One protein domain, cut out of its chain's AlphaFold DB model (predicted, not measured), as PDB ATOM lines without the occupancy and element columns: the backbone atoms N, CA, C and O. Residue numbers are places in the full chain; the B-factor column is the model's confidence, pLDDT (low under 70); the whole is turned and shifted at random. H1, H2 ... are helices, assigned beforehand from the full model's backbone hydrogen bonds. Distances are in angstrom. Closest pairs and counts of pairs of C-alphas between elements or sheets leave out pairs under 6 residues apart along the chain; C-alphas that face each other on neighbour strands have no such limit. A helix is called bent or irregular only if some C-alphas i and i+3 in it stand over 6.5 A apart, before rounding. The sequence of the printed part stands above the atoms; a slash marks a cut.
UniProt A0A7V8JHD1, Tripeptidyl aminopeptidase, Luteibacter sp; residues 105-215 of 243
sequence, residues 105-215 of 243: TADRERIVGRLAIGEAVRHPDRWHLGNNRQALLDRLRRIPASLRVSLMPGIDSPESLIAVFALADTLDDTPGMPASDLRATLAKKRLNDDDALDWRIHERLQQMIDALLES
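AT A GLANCE: This is residues 105 to 215 of the 243 residues of the protein "Tripeptidyl aminopeptidase" of Luteibacter sp (UniProt A0A7V8JHD1). What is the main picture? One helix, H5, runs through the middle of a compact body, and the longest helix, H7, crosses it on one side and makes a helical hairpin with H6. H1 meets the first residues of H5, H3 packs on the last part of H1, and H4 packs on H7. What is it made of? The printed part has 111 residues with seven named helices, H1 to H7 in order along the chain, and no named strand; the class is all helix, with mostly crossed packing. It is compact, with a radius of gyration of the C-alphas of 13.2 A and spans of 35 by 33 by 20 A.

HOW THE PARTS SIT: How does the longest helix stand to the hub? H7, residues 195 to 214, touches the hub H5, residues 158 to 173, at a steep tilt of 59 degrees, the same way; their closest C-alphas, of Glu 159 and Ile 201, are 4.9 A apart. What else is at H7? H6, residues 179 to 186, forms a helical hairpin with it at a shallow tilt of 17 degrees, opposite ways, closest at the C-alphas of Arg 183 and Gln 206, 7.5 A, and touches residues 206 to 213 of H7 alone. H4, residues 145 to 154, touches residues 204 to 212 of H7 alone, closest at the C-alphas of Ser 150 and Leu 212, 6.0 A, at a steep tilt of 52 degrees. What stands farther from H7? H1, residues 105 to 122, is apart from H7 but touches H5, about perpendicular at 83 degrees, through residues 115 to 120 of H1 and 158 to 161 of H5 alone; the C-alphas of Ala 116 and Pro 158, the closest, are 4.6 A apart. H3, residues 133 to 142, touches residues 117 to 121 of H1 alone, closest at the C-alphas of Val 121 and Arg 133, 6.4 A. H2, residues 124 to 127, only just touches H5, with 3 pairs of C-alphas within 8 A, closest at Trp 127 and Pro 158, 6.8 A. How do the backbones run? In H3, H5, H6 and H7 every O i to N i+4 pair is within hydrogen-bond range; in H1 it is 10 of 14 and in H4 3 of 6, and H2 is too short for such a pair.

IN THESE COORDINATES: Where do the anchors lie? C-alpha 195, where H7 begins, is at (187.511, 157.534, 167.956), and C-alpha 105, where H1 begins, is at (161.332, 169.988, 151.056). How long are the helices? From first to last C-alpha H7 measures 28.8 A, H1 24.3 A and H5 22.4 A. H4 is irregular, but only just: C-alphas 150 and 153 are 6.8 A apart.

THE WHOLE: How large is it? The two C-alphas farthest apart, of Arg 122 and Pro 178, are 36.0 A apart. Is anything cut or uncertain? The printed part has no cut, and no link is long. The mean pLDDT of the printed part is 90.4, and residue 215 alone is under 70.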
ATOM      1  N   THR A 105     161.616 170.164 149.622       75.62
ATOM      2  CA  THR A 105     161.332 169.988 151.056       75.62
ATOM      3  C   THR A 105     161.002 168.531 151.361       75.62
ATOM      4  O   THR A 105     161.572 167.942 152.279       75.62
ATOM      5  N   ALA A 106     160.144 167.909 150.550       78.62
ATOM      6  CA  ALA A 106     159.822 166.493 150.691       78.62
ATOM      7  C   ALA A 106     161.061 165.612 150.452       78.62
ATOM      8  O   ALA A 106     161.287 164.640 151.175       78.62
ATOM      9  N   ASP A 107     161.903 165.965 149.479       82.69
ATOM     10  CA  ASP A 107     163.163 165.261 149.224       82.69
ATOM     11  C   ASP A 107     164.119 165.348 150.421       82.69
ATOM     12  O   ASP A 107     164.711 164.339 150.823       82.69
ATOM     13  N   ARG A 108     164.215 166.524 151.052       84.94
ATOM     14  CA  ARG A 108     164.998 166.722 152.276       84.94
ATOM     15  C   ARG A 108     164.505 165.834 153.411       84.94
ATOM     16  O   ARG A 108     165.312 165.163 154.052       84.94
ATOM     17  N   GLU A 109     163.197 165.774 153.639       83.25
ATOM     18  CA  GLU A 109     162.625 164.898 154.665       83.25
ATOM     19  C   GLU A 109     162.912 163.420 154.388       83.25
ATOM     20  O   GLU A 109     163.206 162.660 155.316       83.25
ATOM     21  N   ARG A 110     162.913 163.000 153.116       86.94
ATOM     22  CA  ARG A 110     163.316 161.637 152.740       86.94
ATOM     23  C   ARG A 110     164.794 161.376 153.023       86.94
ATOM     24  O   ARG A 110     165.116 160.277 153.475       86.94
ATOM     25  N   ILE A 111     165.682 162.347 152.800       88.56
ATOM     26  CA  ILE A 111     167.108 162.241 153.155       88.56
ATOM     27  C   ILE A 111     167.259 162.038 154.664       88.56
ATOM     28  O   ILE A 111     167.816 161.018 155.076       88.56
ATOM     29  N   VAL A 112     166.680 162.922 155.483       91.81
ATOM     30  CA  VAL A 112     166.731 162.806 156.952       91.81
ATOM     31  C   VAL A 112     166.136 161.473 157.405       91.81
ATOM     32  O   VAL A 112     166.740 160.721 158.171       91.81
ATOM     33  N   GLY A 113     164.954 161.132 156.894       91.62
ATOM     34  CA  GLY A 113     164.233 159.932 157.285       91.62
ATOM     35  C   GLY A 113     164.944 158.635 156.897       91.62
ATOM     36  O   GLY A 113     164.870 157.660 157.652       91.62
ATOM     37  N   ARG A 114     165.588 158.578 155.730       91.12
ATOM     38  CA  ARG A 114     166.216 157.354 155.212       91.12
ATOM     39  C   ARG A 114     167.678 157.243 155.622       91.12
ATOM     40  O   ARG A 114     168.055 156.213 156.170       91.12
ATOM     41  N   LEU A 115     168.478 158.266 155.329       93.69
ATOM     42  CA  LEU A 115     169.935 158.210 155.456       93.69
ATOM     43  C   LEU A 115     170.404 158.498 156.876       93.69
ATOM     44  O   LEU A 115     171.358 157.882 157.327       93.69
ATOM     45  N   ALA A 116     169.700 159.367 157.599       95.81
ATOM     46  CA  ALA A 116     170.059 159.685 158.971       95.81
ATOM     47  C   ALA A 116     169.307 158.780 159.957       95.81
ATOM     48  O   ALA A 116     169.885 157.884 160.570       95.81
ATOM     49  N   ILE A 117     167.985 158.945 160.061       96.31
ATOM     50  CA  ILE A 117     167.168 158.233 161.055       96.31
ATOM     51  C   ILE A 117     167.105 156.739 160.735       96.31
ATOM     52  O   ILE A 117     167.243 155.906 161.626       96.31
ATOM     53  N   GLY A 118     166.881 156.387 159.466       95.56
ATOM     54  CA  GLY A 118     166.767 154.996 159.030       95.56
ATOM     55  C   GLY A 118     168.046 154.186 159.243       95.56
ATOM     56  O   GLY A 118     167.964 153.013 159.595       95.56
ATOM     57  N   GLU A 119     169.214 154.803 159.069       96.00
ATOM     58  CA  GLU A 119     170.506 154.176 159.357       96.00
ATOM     59  C   GLU A 119     170.768 154.081 160.864       96.00
ATOM     60  O   GLU A 119     171.170 153.021 161.344       96.00
ATOM     61  N   ALA A 120     170.461 155.143 161.618       97.06
ATOM     62  CA  ALA A 120     170.634 155.173 163.067       97.06
ATOM     63  C   ALA A 120     169.884 154.022 163.761       97.06
ATOM     64  O   ALA A 120     170.473 153.259 164.524       97.06
ATOM     65  N   VAL A 121     168.598 153.838 163.433       97.50
ATOM     66  CA  VAL A 121     167.762 152.813 164.083       97.50
ATOM     67  C   VAL A 121     168.124 151.381 163.691       97.50
ATOM     68  O   VAL A 121     167.796 150.455 164.429       97.50
ATOM     69  N   ARG A 122     168.779 151.181 162.537       96.75
ATOM     70  CA  ARG A 122     169.247 149.859 162.086       96.75
ATOM     71  C   ARG A 122     170.495 149.390 162.827       96.75
ATOM     72  O   ARG A 122     170.724 148.186 162.900       96.75
ATOM     73  N   HIS A 123     171.273 150.314 163.387       96.31
ATOM     74  CA  HIS A 123     172.533 150.016 164.069       96.31
ATOM     75  C   HIS A 123     172.612 150.733 165.430       96.31
ATOM     76  O   HIS A 123     173.512 151.549 165.647       96.31
ATOM     77  N   PRO A 124     171.680 150.451 166.362       94.94
ATOM     78  CA  PRO A 124     171.552 151.197 167.615       94.94
ATOM     79  C   PRO A 124     172.815 151.141 168.484       94.94
ATOM     80  O   PRO A 124     173.147 152.140 169.116       94.94
ATOM     81  N   ASP A 125     173.546 150.024 168.460       95.06
ATOM     82  CA  ASP A 125     174.782 149.848 169.234       95.06
ATOM     83  C   ASP A 125     175.939 150.698 168.704       95.06
ATOM     84  O   ASP A 125     176.803 151.097 169.468       95.06
ATOM     85  N   ARG A 126     175.958 150.993 167.397       95.50
ATOM     86  CA  ARG A 126     177.001 151.821 166.774       95.50
ATOM     87  C   ARG A 126     176.763 153.309 167.019       95.50
ATOM     88  O   ARG A 126     177.703 154.076 167.198       95.50
ATOM     89  N   TRP A 127     175.501 153.723 166.941       96.00
ATOM     90  CA  TRP A 127     175.139 155.140 166.936       96.00
ATOM     91  C   TRP A 127     174.694 155.659 168.303       96.00
ATOM     92  O   TRP A 127     174.610 156.867 168.479       96.00
ATOM     93  N   HIS A 128     174.372 154.777 169.254       95.12
ATOM     94  CA  HIS A 128     173.871 155.119 170.594       95.12
ATOM     95  C   HIS A 128     172.651 156.064 170.598       95.12
ATOM     96  O   HIS A 128     172.364 156.741 171.581       95.12
ATOM     97  N   LEU A 129     171.889 156.081 169.501       95.38
ATOM     98  CA  LEU A 129     170.667 156.877 169.335       95.38
ATOM     99  C   LEU A 129     169.390 156.084 169.674       95.38
ATOM    100  O   LEU A 129     168.288 156.631 169.667       95.38
ATOM    101  N   GLY A 130     169.529 154.789 169.972       94.50
ATOM    102  CA  GLY A 130     168.412 153.862 170.134       94.50
ATOM    103  C   GLY A 130     167.826 153.391 168.798       94.50
ATOM    104  O   GLY A 130     168.305 153.725 167.717       94.50
ATOM    105  N   ASN A 131     166.775 152.575 168.872       95.62
ATOM    106  CA  ASN A 131     166.142 151.924 167.716       95.62
ATOM    107  C   ASN A 131     164.716 152.432 167.426       95.62
ATOM    108  O   ASN A 131     164.020 151.889 166.566       95.62
ATOM    109  N   ASN A 132     164.261 153.473 168.129       95.94
ATOM    110  CA  ASN A 132     162.912 154.010 167.976       95.94
ATOM    111  C   ASN A 132     162.902 155.216 167.028       95.94
ATOM    112  O   ASN A 132     163.251 156.337 167.399       95.94
ATOM    113  N   ARG A 133     162.418 154.985 165.804       94.56
ATOM    114  CA  ARG A 133     162.268 156.015 164.767       94.56
ATOM    115  C   ARG A 133     161.433 157.211 165.228       94.56
ATOM    116  O   ARG A 133     161.803 158.346 164.945       94.56
ATOM    117  N   GLN A 134     160.320 156.962 165.917       91.62
ATOM    118  CA  GLN A 134     159.423 158.028 166.352       91.62
ATOM    119  C   GLN A 134     160.086 158.897 167.422       91.62
ATOM    120  O   GLN A 134     160.012 160.115 167.335       91.62
ATOM    121  N   ALA A 135     160.826 158.291 168.355       94.06
ATOM    122  CA  ALA A 135     161.560 159.036 169.378       94.06
ATOM    123  C   ALA A 135     162.599 160.001 168.772       94.06
ATOM    124  O   ALA A 135     162.753 161.121 169.259       94.06
ATOM    125  N   LEU A 136     163.274 159.598 167.687       94.56
ATOM    126  CA  LEU A 136     164.225 160.458 166.972       94.56
ATOM    127  C   LEU A 136     163.526 161.601 166.227       94.56
ATOM    128  O   LEU A 136     163.985 162.740 166.299       94.56
ATOM    129  N   LEU A 137     162.402 161.321 165.560       91.19
ATOM    130  CA  LEU A 137     161.584 162.358 164.920       91.19
ATOM    131  C   LEU A 137     161.062 163.367 165.949       91.19
ATOM    132  O   LEU A 137     161.158 164.571 165.734       91.19
ATOM    133  N   ASP A 138     160.559 162.895 167.088       90.38
ATOM    134  CA  ASP A 138     160.045 163.758 168.151       90.38
ATOM    135  C   ASP A 138     161.153 164.613 168.766       90.38
ATOM    136  O   ASP A 138     160.935 165.786 169.061       90.38
ATOM    137  N   ARG A 139     162.368 164.066 168.902       92.00
ATOM    138  CA  ARG A 139     163.527 164.840 169.351       92.00
ATOM    139  C   ARG A 139     163.888 165.943 168.361       92.00
ATOM    140  O   ARG A 139     164.088 167.071 168.792       92.00
ATOM    141  N   LEU A 140     163.897 165.654 167.056       90.56
ATOM    142  CA  LEU A 140     164.089 166.688 166.034       90.56
ATOM    143  C   LEU A 140     162.998 167.757 166.107       90.56
ATOM    144  O   LEU A 140     163.317 168.934 166.031       90.56
ATOM    145  N   ARG A 141     161.729 167.379 166.312       86.12
ATOM    146  CA  ARG A 141     160.606 168.329 166.435       86.12
ATOM    147  C   ARG A 141     160.677 169.221 167.677       86.12
ATOM    148  O   ARG A 141     160.072 170.291 167.661       86.12
ATOM    149  N   ARG A 142     161.372 168.799 168.740       87.06
ATOM    150  CA  ARG A 142     161.586 169.620 169.946       87.06
ATOM    151  C   ARG A 142     162.600 170.739 169.741       87.06
ATOM    152  O   ARG A 142     162.544 171.717 170.477       87.06
ATOM    153  N   ILE A 143     163.482 170.618 168.749       86.31
ATOM    154  CA  ILE A 143     164.421 171.689 168.417       86.31
ATOM    155  C   ILE A 143     163.601 172.928 168.002       86.31
ATOM    156  O   ILE A 143     162.712 172.808 167.146       86.31
ATOM    157  N   PRO A 144     163.879 174.117 168.571       79.50
ATOM    158  CA  PRO A 144     163.192 175.352 168.210       79.50
ATOM    159  C   PRO A 144     163.148 175.570 166.695       79.50
ATOM    160  O   PRO A 144     164.127 175.312 165.993       79.50
ATOM    161  N   ALA A 145     162.018 176.057 166.173       74.69
ATOM    162  CA  ALA A 145     161.816 176.225 164.730       74.69
ATOM    163  C   ALA A 145     162.912 177.082 164.071       74.69
ATOM    164  O   ALA A 145     163.396 176.722 163.001       74.69
ATOM    165  N   SER A 146     163.354 178.150 164.741       72.06
ATOM    166  CA  SER A 146     164.453 179.009 164.283       72.06
ATOM    167  C   SER A 146     165.762 178.240 164.076       72.06
ATOM    168  O   SER A 146     166.419 178.424 163.058       72.06
ATOM    169  N   LEU A 147     166.112 177.336 164.993       79.06
ATOM    170  CA  LEU A 147     167.308 176.501 164.882       79.06
ATOM    171  C   LEU A 147     167.125 175.382 163.852       79.06
ATOM    172  O   LEU A 147     168.041 175.094 163.087       79.06
ATOM    173  N   ARG A 148     165.934 174.769 163.784       82.25
ATOM    174  CA  ARG A 148     165.649 173.712 162.797       82.25
ATOM    175  C   ARG A 148     165.860 174.194 161.371       82.25
ATOM    176  O   ARG A 148     166.440 173.449 160.590       82.25
ATOM    177  N   VAL A 149     165.423 175.410 161.033       75.69
ATOM    178  CA  VAL A 149     165.580 175.966 159.677       75.69
ATOM    179  C   VAL A 149     167.054 176.012 159.257       75.69
ATOM    180  O   VAL A 149     167.373 175.610 158.142       75.69
ATOM    181  N   SER A 150     167.952 176.414 160.158       79.56
ATOM    182  CA  SER A 150     169.394 176.479 159.890       79.56
ATOM    183  C   SER A 150     170.087 175.115 159.901       79.56
ATOM    184  O   SER A 150     171.046 174.901 159.165       79.56
ATOM    185  N   LEU A 151     169.618 174.180 160.731       85.75
ATOM    186  CA  LEU A 151     170.306 172.909 160.979       85.75
ATOM    187  C   LEU A 151     169.838 171.770 160.066       85.75
ATOM    188  O   LEU A 151     170.637 170.904 159.713       85.75
ATOM    189  N   MET A 152     168.567 171.763 159.648       84.62
ATOM    190  CA  MET A 152     167.985 170.696 158.819       84.62
ATOM    191  C   MET A 152     168.747 170.442 157.503       84.62
ATOM    192  O   MET A 152     168.893 169.274 157.129       84.62
ATOM    193  N   PRO A 153     169.284 171.462 156.798       85.69
ATOM    194  CA  PRO A 153     170.101 171.235 155.606       85.69
ATOM    195  C   PRO A 153     171.369 170.405 155.859       85.69
ATOM    196  O   PRO A 153     171.867 169.774 154.927       85.69
ATOM    197  N   GLY A 154     171.876 170.375 157.095       89.81
ATOM    198  CA  GLY A 154     173.063 169.608 157.481       89.81
ATOM    199  C   GLY A 154     172.782 168.179 157.952       89.81
ATOM    200  O   GLY A 154     173.730 167.444 158.219       89.81
ATOM    201  N   ILE A 155     171.515 167.767 158.082       93.69
ATOM    202  CA  ILE A 155     171.156 166.429 158.574       93.69
ATOM    203  C   ILE A 155     171.040 165.452 157.396       93.69
ATOM    204  O   ILE A 155     170.040 165.431 156.679       93.69
ATOM    205  N   ASP A 156     172.060 164.618 157.211       94.88
ATOM    206  CA  ASP A 156     172.181 163.677 156.088       94.88
ATOM    207  C   ASP A 156     172.641 162.263 156.496       94.88
ATOM    208  O   ASP A 156     172.653 161.346 155.676       94.88
ATOM    209  N   SER A 157     173.001 162.078 157.766       96.69
ATOM    210  CA  SER A 157     173.702 160.900 158.289       96.69
ATOM    211  C   SER A 157     173.477 160.720 159.798       96.69
ATOM    212  O   SER A 157     173.118 161.682 160.487       96.69
ATOM    213  N   PRO A 158     173.704 159.523 160.368       97.56
ATOM    214  CA  PRO A 158     173.688 159.338 161.819       97.56
ATOM    215  C   PRO A 158     174.691 160.239 162.549       97.56
ATOM    216  O   PRO A 158     174.362 160.767 163.607       97.56
ATOM    217  N   GLU A 159     175.868 160.489 161.965       97.88
ATOM    218  CA  GLU A 159     176.851 161.439 162.493       97.88
ATOM    219  C   GLU A 159     176.247 162.835 162.674       97.88
ATOM    220  O   GLU A 159     176.326 163.422 163.753       97.88
ATOM    221  N   SER A 160     175.584 163.343 161.630       97.31
ATOM    222  CA  SER A 160     174.906 164.641 161.683       97.31
ATOM    223  C   SER A 160     173.728 164.662 162.672       97.31
ATOM    224  O   SER A 160     173.462 165.697 163.279       97.31
ATOM    225  N   LEU A 161     173.052 163.527 162.907       97.06
ATOM    226  CA  LEU A 161     172.011 163.427 163.938       97.06
ATOM    227  C   LEU A 161     172.583 163.529 165.351       97.06
ATOM    228  O   LEU A 161     172.003 164.205 166.197       97.06
ATOM    229  N   ILE A 162     173.711 162.875 165.623       97.88
ATOM    230  CA  ILE A 162     174.375 163.004 166.926       97.88
ATOM    231  C   ILE A 162     174.835 164.453 167.119       97.88
ATOM    232  O   ILE A 162     174.575 165.038 168.169       97.88
ATOM    233  N   ALA A 163     175.439 165.053 166.089       97.25
ATOM    234  CA  ALA A 163     175.889 166.441 166.118       97.25
ATOM    235  C   ALA A 163     174.739 167.425 166.403       97.25
ATOM    236  O   ALA A 163     174.842 168.222 167.336       97.25
ATOM    237  N   VAL A 164     173.622 167.347 165.664       95.81
ATOM    238  CA  VAL A 164     172.494 168.275 165.864       95.81
ATOM    239  C   VAL A 164     171.872 168.124 167.250       95.81
ATOM    240  O   VAL A 164     171.484 169.117 167.861       95.81
ATOM    241  N   PHE A 165     171.811 166.901 167.778       96.25
ATOM    242  CA  PHE A 165     171.309 166.656 169.123       96.25
ATOM    243  C   PHE A 165     172.252 167.178 170.203       96.25
ATOM    244  O   PHE A 165     171.790 167.859 171.109       96.25
ATOM    245  N   ALA A 166     173.559 166.941 170.086       96.00
ATOM    246  CA  ALA A 166     174.540 167.477 171.028       96.00
ATOM    247  C   ALA A 166     174.536 169.014 171.050       96.00
ATOM    248  O   ALA A 166     174.652 169.628 172.115       96.00
ATOM    249  N   LEU A 167     174.384 169.631 169.877       93.56
ATOM    250  CA  LEU A 167     174.257 171.074 169.717       93.56
ATOM    251  C   LEU A 167     172.975 171.607 170.366       93.56
ATOM    252  O   LEU A 167     173.053 172.526 171.177       93.56
ATOM    253  N   ALA A 168     171.823 171.008 170.046       90.94
ATOM    254  CA  ALA A 168     170.534 171.400 170.608       90.94
ATOM    255  C   ALA A 168     170.513 171.257 172.137       90.94
ATOM    256  O   ALA A 168     170.184 172.220 172.819       90.94
ATOM    257  N   ASP A 169     170.959 170.113 172.671       92.56
ATOM    258  CA  ASP A 169     171.029 169.879 174.118       92.56
ATOM    259  C   ASP A 169     171.909 170.940 174.809       92.56
ATOM    260  O   ASP A 169     171.558 171.470 175.854       92.56
ATOM    261  N   THR A 170     173.048 171.302 174.203       93.25
ATOM    262  CA  THR A 170     173.960 172.306 174.783       93.25
ATOM    263  C   THR A 170     173.339 173.704 174.796       93.25
ATOM    264  O   THR A 170     173.508 174.443 175.766       93.25
ATOM    265  N   LEU A 171     172.613 174.076 173.738       88.25
ATOM    266  CA  LEU A 171     171.912 175.360 173.664       88.25
ATOM    267  C   LEU A 171     170.738 175.433 174.650       88.25
ATOM    268  O   LEU A 171     170.515 176.493 175.233       88.25
ATOM    269  N   ASP A 172     170.036 174.318 174.865       87.75
ATOM    270  CA  ASP A 172     168.964 174.212 175.859       87.75
ATOM    271  C   ASP A 172     169.516 174.308 177.294       87.75
ATOM    272  O   ASP A 172     168.954 175.024 178.126       87.75
ATOM    273  N   ASP A 173     170.650 173.654 177.575       89.19
ATOM    274  CA  ASP A 173     171.313 173.681 178.887       89.19
ATOM    275  C   ASP A 173     171.906 175.060 179.224       89.19
ATOM    276  O   ASP A 173     171.994 175.445 180.394       89.19
ATOM    277  N   THR A 174     172.340 175.814 178.207       86.88
ATOM    278  CA  THR A 174     173.005 177.117 178.375       86.88
ATOM    279  C   THR A 174     172.473 178.188 177.414       86.88
ATOM    280  O   THR A 174     173.166 178.601 176.476       86.88
ATOM    281  N   PRO A 175     171.253 178.705 177.656       82.06
ATOM    282  CA  PRO A 175     170.653 179.723 176.802       82.06
ATOM    283  C   PRO A 175     171.518 180.988 176.714       82.06
ATOM    284  O   PRO A 175     171.957 181.530 177.729       82.06
ATOM    285  N   GLY A 176     171.741 181.487 175.495       77.38
ATOM    286  CA  GLY A 176     172.508 182.717 175.253       77.38
ATOM    287  C   GLY A 176     174.033 182.556 175.290       77.38
ATOM    288  O   GLY A 176     174.740 183.563 175.313       77.38
ATOM    289  N   MET A 177     174.547 181.322 175.284       82.00
ATOM    290  CA  MET A 177     175.984 181.048 175.202       82.00
ATOM    291  C   MET A 177     176.621 181.705 173.957       82.00
ATOM    292  O   MET A 177     176.117 181.522 172.844       82.00
ATOM    293  N   PRO A 178     177.752 182.427 174.102       81.31
ATOM    294  CA  PRO A 178     178.506 182.934 172.962       81.31
ATOM    295  C   PRO A 178     178.995 181.810 172.046       81.31
ATOM    296  O   PRO A 178     179.402 180.741 172.497       81.31
ATOM    297  N   ALA A 179     179.050 182.078 170.745       74.75
ATOM    298  CA  ALA A 179     179.480 181.107 169.739       74.75
ATOM    299  C   ALA A 179     180.878 180.506 169.990       74.75
ATOM    300  O   ALA A 179     181.103 179.319 169.748       74.75
ATOM    301  N   SER A 180     181.822 181.320 170.479       77.12
ATOM    302  CA  SER A 180     183.173 180.877 170.851       77.12
ATOM    303  C   SER A 180     183.140 179.824 171.957       77.12
ATOM    304  O   SER A 180     183.857 178.823 171.900       77.12
ATOM    305  N   ASP A 181     182.262 180.035 172.931       88.12
ATOM    306  CA  ASP A 181     182.128 179.194 174.114       88.12
ATOM    307  C   ASP A 181     181.375 177.912 173.761       88.12
ATOM    308  O   ASP A 181     181.721 176.839 174.256       88.12
ATOM    309  N   LEU A 182     180.427 177.997 172.822       87.38
ATOM    310  CA  LEU A 182     179.726 176.849 172.258       87.38
ATOM    311  C   LEU A 182     180.695 175.888 171.563       87.38
ATOM    312  O   LEU A 182     180.699 174.695 171.876       87.38
ATOM    313  N   ARG A 183     181.581 176.398 170.691       89.56
ATOM    314  CA  ARG A 183     182.614 175.570 170.042       89.56
ATOM    315  C   ARG A 183     183.542 174.922 171.058       89.56
ATOM    316  O   ARG A 183     183.779 173.720 170.983       89.56
ATOM    317  N   ALA A 184     184.053 175.703 172.007       91.06
ATOM    318  CA  ALA A 184     184.985 175.214 173.018       91.06
ATOM    319  C   ALA A 184     184.349 174.186 173.968       91.06
ATOM    320  O   ALA A 184     185.032 173.264 174.419       91.06
ATOM    321  N   THR A 185     183.059 174.334 174.274       92.81
ATOM    322  CA  THR A 185     182.297 173.393 175.107       92.81
ATOM    323  C   THR A 185     182.091 172.077 174.374       92.81
ATOM    324  O   THR A 185     182.395 171.011 174.908       92.81
ATOM    325  N   LEU A 186     181.616 172.150 173.134       93.75
ATOM    326  CA  LEU A 186     181.312 170.980 172.327       93.75
ATOM    327  C   LEU A 186     182.564 170.199 171.917       93.75
ATOM    328  O   LEU A 186     182.533 168.978 171.954       93.75
ATOM    329  N   ALA A 187     183.685 170.872 171.643       93.19
ATOM    330  CA  ALA A 187     184.958 170.224 171.306       93.19
ATOM    331  C   ALA A 187     185.542 169.341 172.428       93.19
ATOM    332  O   ALA A 187     186.468 168.572 172.186       93.19
ATOM    333  N   LYS A 188     185.047 169.476 173.665       93.38
ATOM    334  CA  LYS A 188     185.472 168.664 174.815       93.38
ATOM    335  C   LYS A 188     184.544 167.480 175.084       93.38
ATOM    336  O   LYS A 188     184.873 166.649 175.930       93.38
ATOM    337  N   LYS A 189     183.369 167.422 174.447       95.69
ATOM    338  CA  LYS A 189     182.397 166.353 174.684       95.69
ATOM    339  C   LYS A 189     182.801 165.120 173.883       95.69
ATOM    340  O   LYS A 189     182.964 165.193 172.677       95.69
ATOM    341  N   ARG A 190     182.892 163.967 174.546       97.00
ATOM    342  CA  ARG A 190     182.904 162.671 173.860       97.00
ATOM    343  C   ARG A 190     181.479 162.388 173.382       97.00
ATOM    344  O   ARG A 190     180.563 162.372 174.204       97.00
ATOM    345  N   LEU A 191     181.287 162.216 172.080       96.81
ATOM    346  CA  LEU A 191     179.982 162.019 171.439       96.81
ATOM    347  C   LEU A 191     179.792 160.591 170.917       96.81
ATOM    348  O   LEU A 191     178.659 160.177 170.673       96.81
ATOM    349  N   ASN A 192     180.874 159.827 170.762       97.25
ATOM    350  CA  ASN A 192     180.825 158.399 170.465       97.25
ATOM    351  C   ASN A 192     182.017 157.647 171.074       97.25
ATOM    352  O   ASN A 192     183.076 158.228 171.304       97.25
ATOM    353  N   ASP A 193     181.859 156.350 171.331       96.25
ATOM    354  CA  ASP A 193     182.918 155.524 171.914       96.25
ATOM    355  C   ASP A 193     184.017 155.163 170.896       96.25
ATOM    356  O   ASP A 193     185.164 154.964 171.293       96.25
ATOM    357  N   ASP A 194     183.716 155.149 169.593       97.25
ATOM    358  CA  ASP A 194     184.691 154.949 168.511       97.25
ATOM    359  C   ASP A 194     185.380 156.272 168.132       97.25
ATOM    360  O   ASP A 194     184.719 157.234 167.750       97.25
ATOM    361  N   ASP A 195     186.716 156.315 168.196       97.69
ATOM    362  CA  ASP A 195     187.511 157.534 167.956       97.69
ATOM    363  C   ASP A 195     187.320 158.129 166.554       97.69
ATOM    364  O   ASP A 195     187.238 159.347 166.387       97.69
ATOM    365  N   ALA A 196     187.263 157.283 165.523       97.19
ATOM    366  CA  ALA A 196     187.150 157.751 164.146       97.19
ATOM    367  C   ALA A 196     185.748 158.303 163.869       97.19
ATOM    368  O   ALA A 196     185.579 159.246 163.094       97.19
ATOM    369  N   LEU A 197     184.731 157.692 164.472       97.19
ATOM    370  CA  LEU A 197     183.358 158.157 164.414       97.19
ATOM    371  C   LEU A 197     183.159 159.441 165.224       97.19
ATOM    372  O   LEU A 197     182.581 160.392 164.701       97.19
ATOM    373  N   ASP A 198     183.682 159.495 166.446       98.25
ATOM    374  CA  ASP A 198     183.657 160.685 167.295       98.25
ATOM    375  C   ASP A 198     184.258 161.892 166.562       98.25
ATOM    376  O   ASP A 198     183.642 162.958 166.507       98.25
ATOM    377  N   TRP A 199     185.393 161.702 165.883       97.50
ATOM    378  CA  TRP A 199     186.006 162.741 165.056       97.50
ATOM    379  C   TRP A 199     185.087 163.225 163.918       97.50
ATOM    380  O   TRP A 199     184.886 164.431 163.766       97.50
ATOM    381  N   ARG A 200     184.448 162.315 163.162       97.88
ATOM    382  CA  ARG A 200     183.500 162.695 162.092       97.88
ATOM    383  C   ARG A 200     182.274 163.434 162.627       97.88
ATOM    384  O   ARG A 200     181.778 164.354 161.980       97.88
ATOM    385  N   ILE A 201     181.772 163.051 163.802       98.31
ATOM    386  CA  ILE A 201     180.659 163.755 164.454       98.31
ATOM    387  C   ILE A 201     181.076 165.191 164.784       98.31
ATOM    388  O   ILE A 201     180.312 166.119 164.523       98.31
ATOM    389  N   HIS A 202     182.297 165.396 165.284       97.62
ATOM    390  CA  HIS A 202     182.823 166.734 165.550       97.62
ATOM    391  C   HIS A 202     182.990 167.573 164.278       97.62
ATOM    392  O   HIS A 202     182.700 168.768 164.315       97.62
ATOM    393  N   GLU A 203     183.384 166.982 163.145       96.31
ATOM    394  CA  GLU A 203     183.395 167.704 161.864       96.31
ATOM    395  C   GLU A 203     181.994 168.191 161.475       96.31
ATOM    396  O   GLU A 203     181.811 169.367 161.152       96.31
ATOM    397  N   ARG A 204     180.982 167.315 161.565       96.88
ATOM    398  CA  ARG A 204     179.582 167.698 161.304       96.88
ATOM    399  C   ARG A 204     179.098 168.777 162.264       96.88
ATOM    400  O   ARG A 204     178.381 169.688 161.861       96.88
ATOM    401  N   LEU A 205     179.518 168.702 163.521       95.50
ATOM    402  CA  LEU A 205     179.182 169.682 164.541       95.50
ATOM    403  C   LEU A 205     179.757 171.066 164.230       95.50
ATOM    404  O   LEU A 205     179.041 172.053 164.366       95.50
ATOM    405  N   GLN A 206     181.009 171.151 163.770       92.94
ATOM    406  CA  GLN A 206     181.589 172.431 163.352       92.94
ATOM    407  C   GLN A 206     180.835 173.022 162.157       92.94
ATOM    408  O   GLN A 206     180.460 174.188 162.227       92.94
ATOM    409  N   GLN A 207     180.509 172.210 161.142       91.75
ATOM    410  CA  GLN A 207     179.704 172.647 159.988       91.75
ATOM    411  C   GLN A 207     178.340 173.214 160.417       91.75
ATOM    412  O   GLN A 207     177.876 174.217 159.883       91.75
ATOM    413  N   MET A 208     177.694 172.591 161.406       91.56
ATOM    414  CA  MET A 208     176.416 173.066 161.942       91.56
ATOM    415  C   MET A 208     176.549 174.364 162.743       91.56
ATOM    416  O   MET A 208     175.677 175.226 162.652       91.56
ATOM    417  N   ILE A 209     177.629 174.526 163.510       90.50
ATOM    418  CA  ILE A 209     177.904 175.783 164.215       90.50
ATOM    419  C   ILE A 209     178.198 176.899 163.207       90.50
ATOM    420  O   ILE A 209     177.659 177.988 163.365       90.50
ATOM    421  N   ASP A 210     178.993 176.636 162.165       87.81
ATOM    422  CA  ASP A 210     179.241 177.590 161.075       87.81
ATOM    423  C   ASP A 210     177.911 178.044 160.455       87.81
ATOM    424  O   ASP A 210     177.617 179.239 160.423       87.81
ATOM    425  N   ALA A 211     177.045 177.089 160.098       83.25
ATOM    426  CA  ALA A 211     175.729 177.370 159.531       83.25
ATOM    427  C   ALA A 211     174.832 178.210 160.457       83.25
ATOM    428  O   ALA A 211     174.084 179.058 159.972       83.25
ATOM    429  N   LEU A 212     174.891 178.016 161.780       80.44
ATOM    430  CA  LEU A 212     174.144 178.843 162.739       80.44
ATOM    431  C   LEU A 212     174.656 180.284 162.815       80.44
ATOM    432  O   LEU A 212     173.861 181.189 163.048       80.44
ATOM    433  N   LEU A 213     175.962 180.501 162.647       78.50
ATOM    434  CA  LEU A 213     176.575 181.832 162.739       78.50
ATOM    435  C   LEU A 213     176.459 182.625 161.443       78.50
ATOM    436  O   LEU A 213     176.370 183.849 161.480       78.50
ATOM    437  N   GLU A 214     176.458 181.927 160.313       72.06
ATOM    438  CA  GLU A 214     176.196 182.505 158.996       72.06
ATOM    439  C   GLU A 214     174.698 182.688 158.738       72.06
ATOM    440  O   GLU A 214     174.304 183.501 157.898       72.06
ATOM    441  N   SER A 215     173.845 181.958 159.469       62.59
ATOM    442  CA  SER A 215     172.400 182.131 159.382       62.59
ATOM    443  C   SER A 215     172.030 183.549 159.800       62.59
ATOM    444  O   SER A 215     172.411 183.995 160.885       62.59
TER     445      SER A 215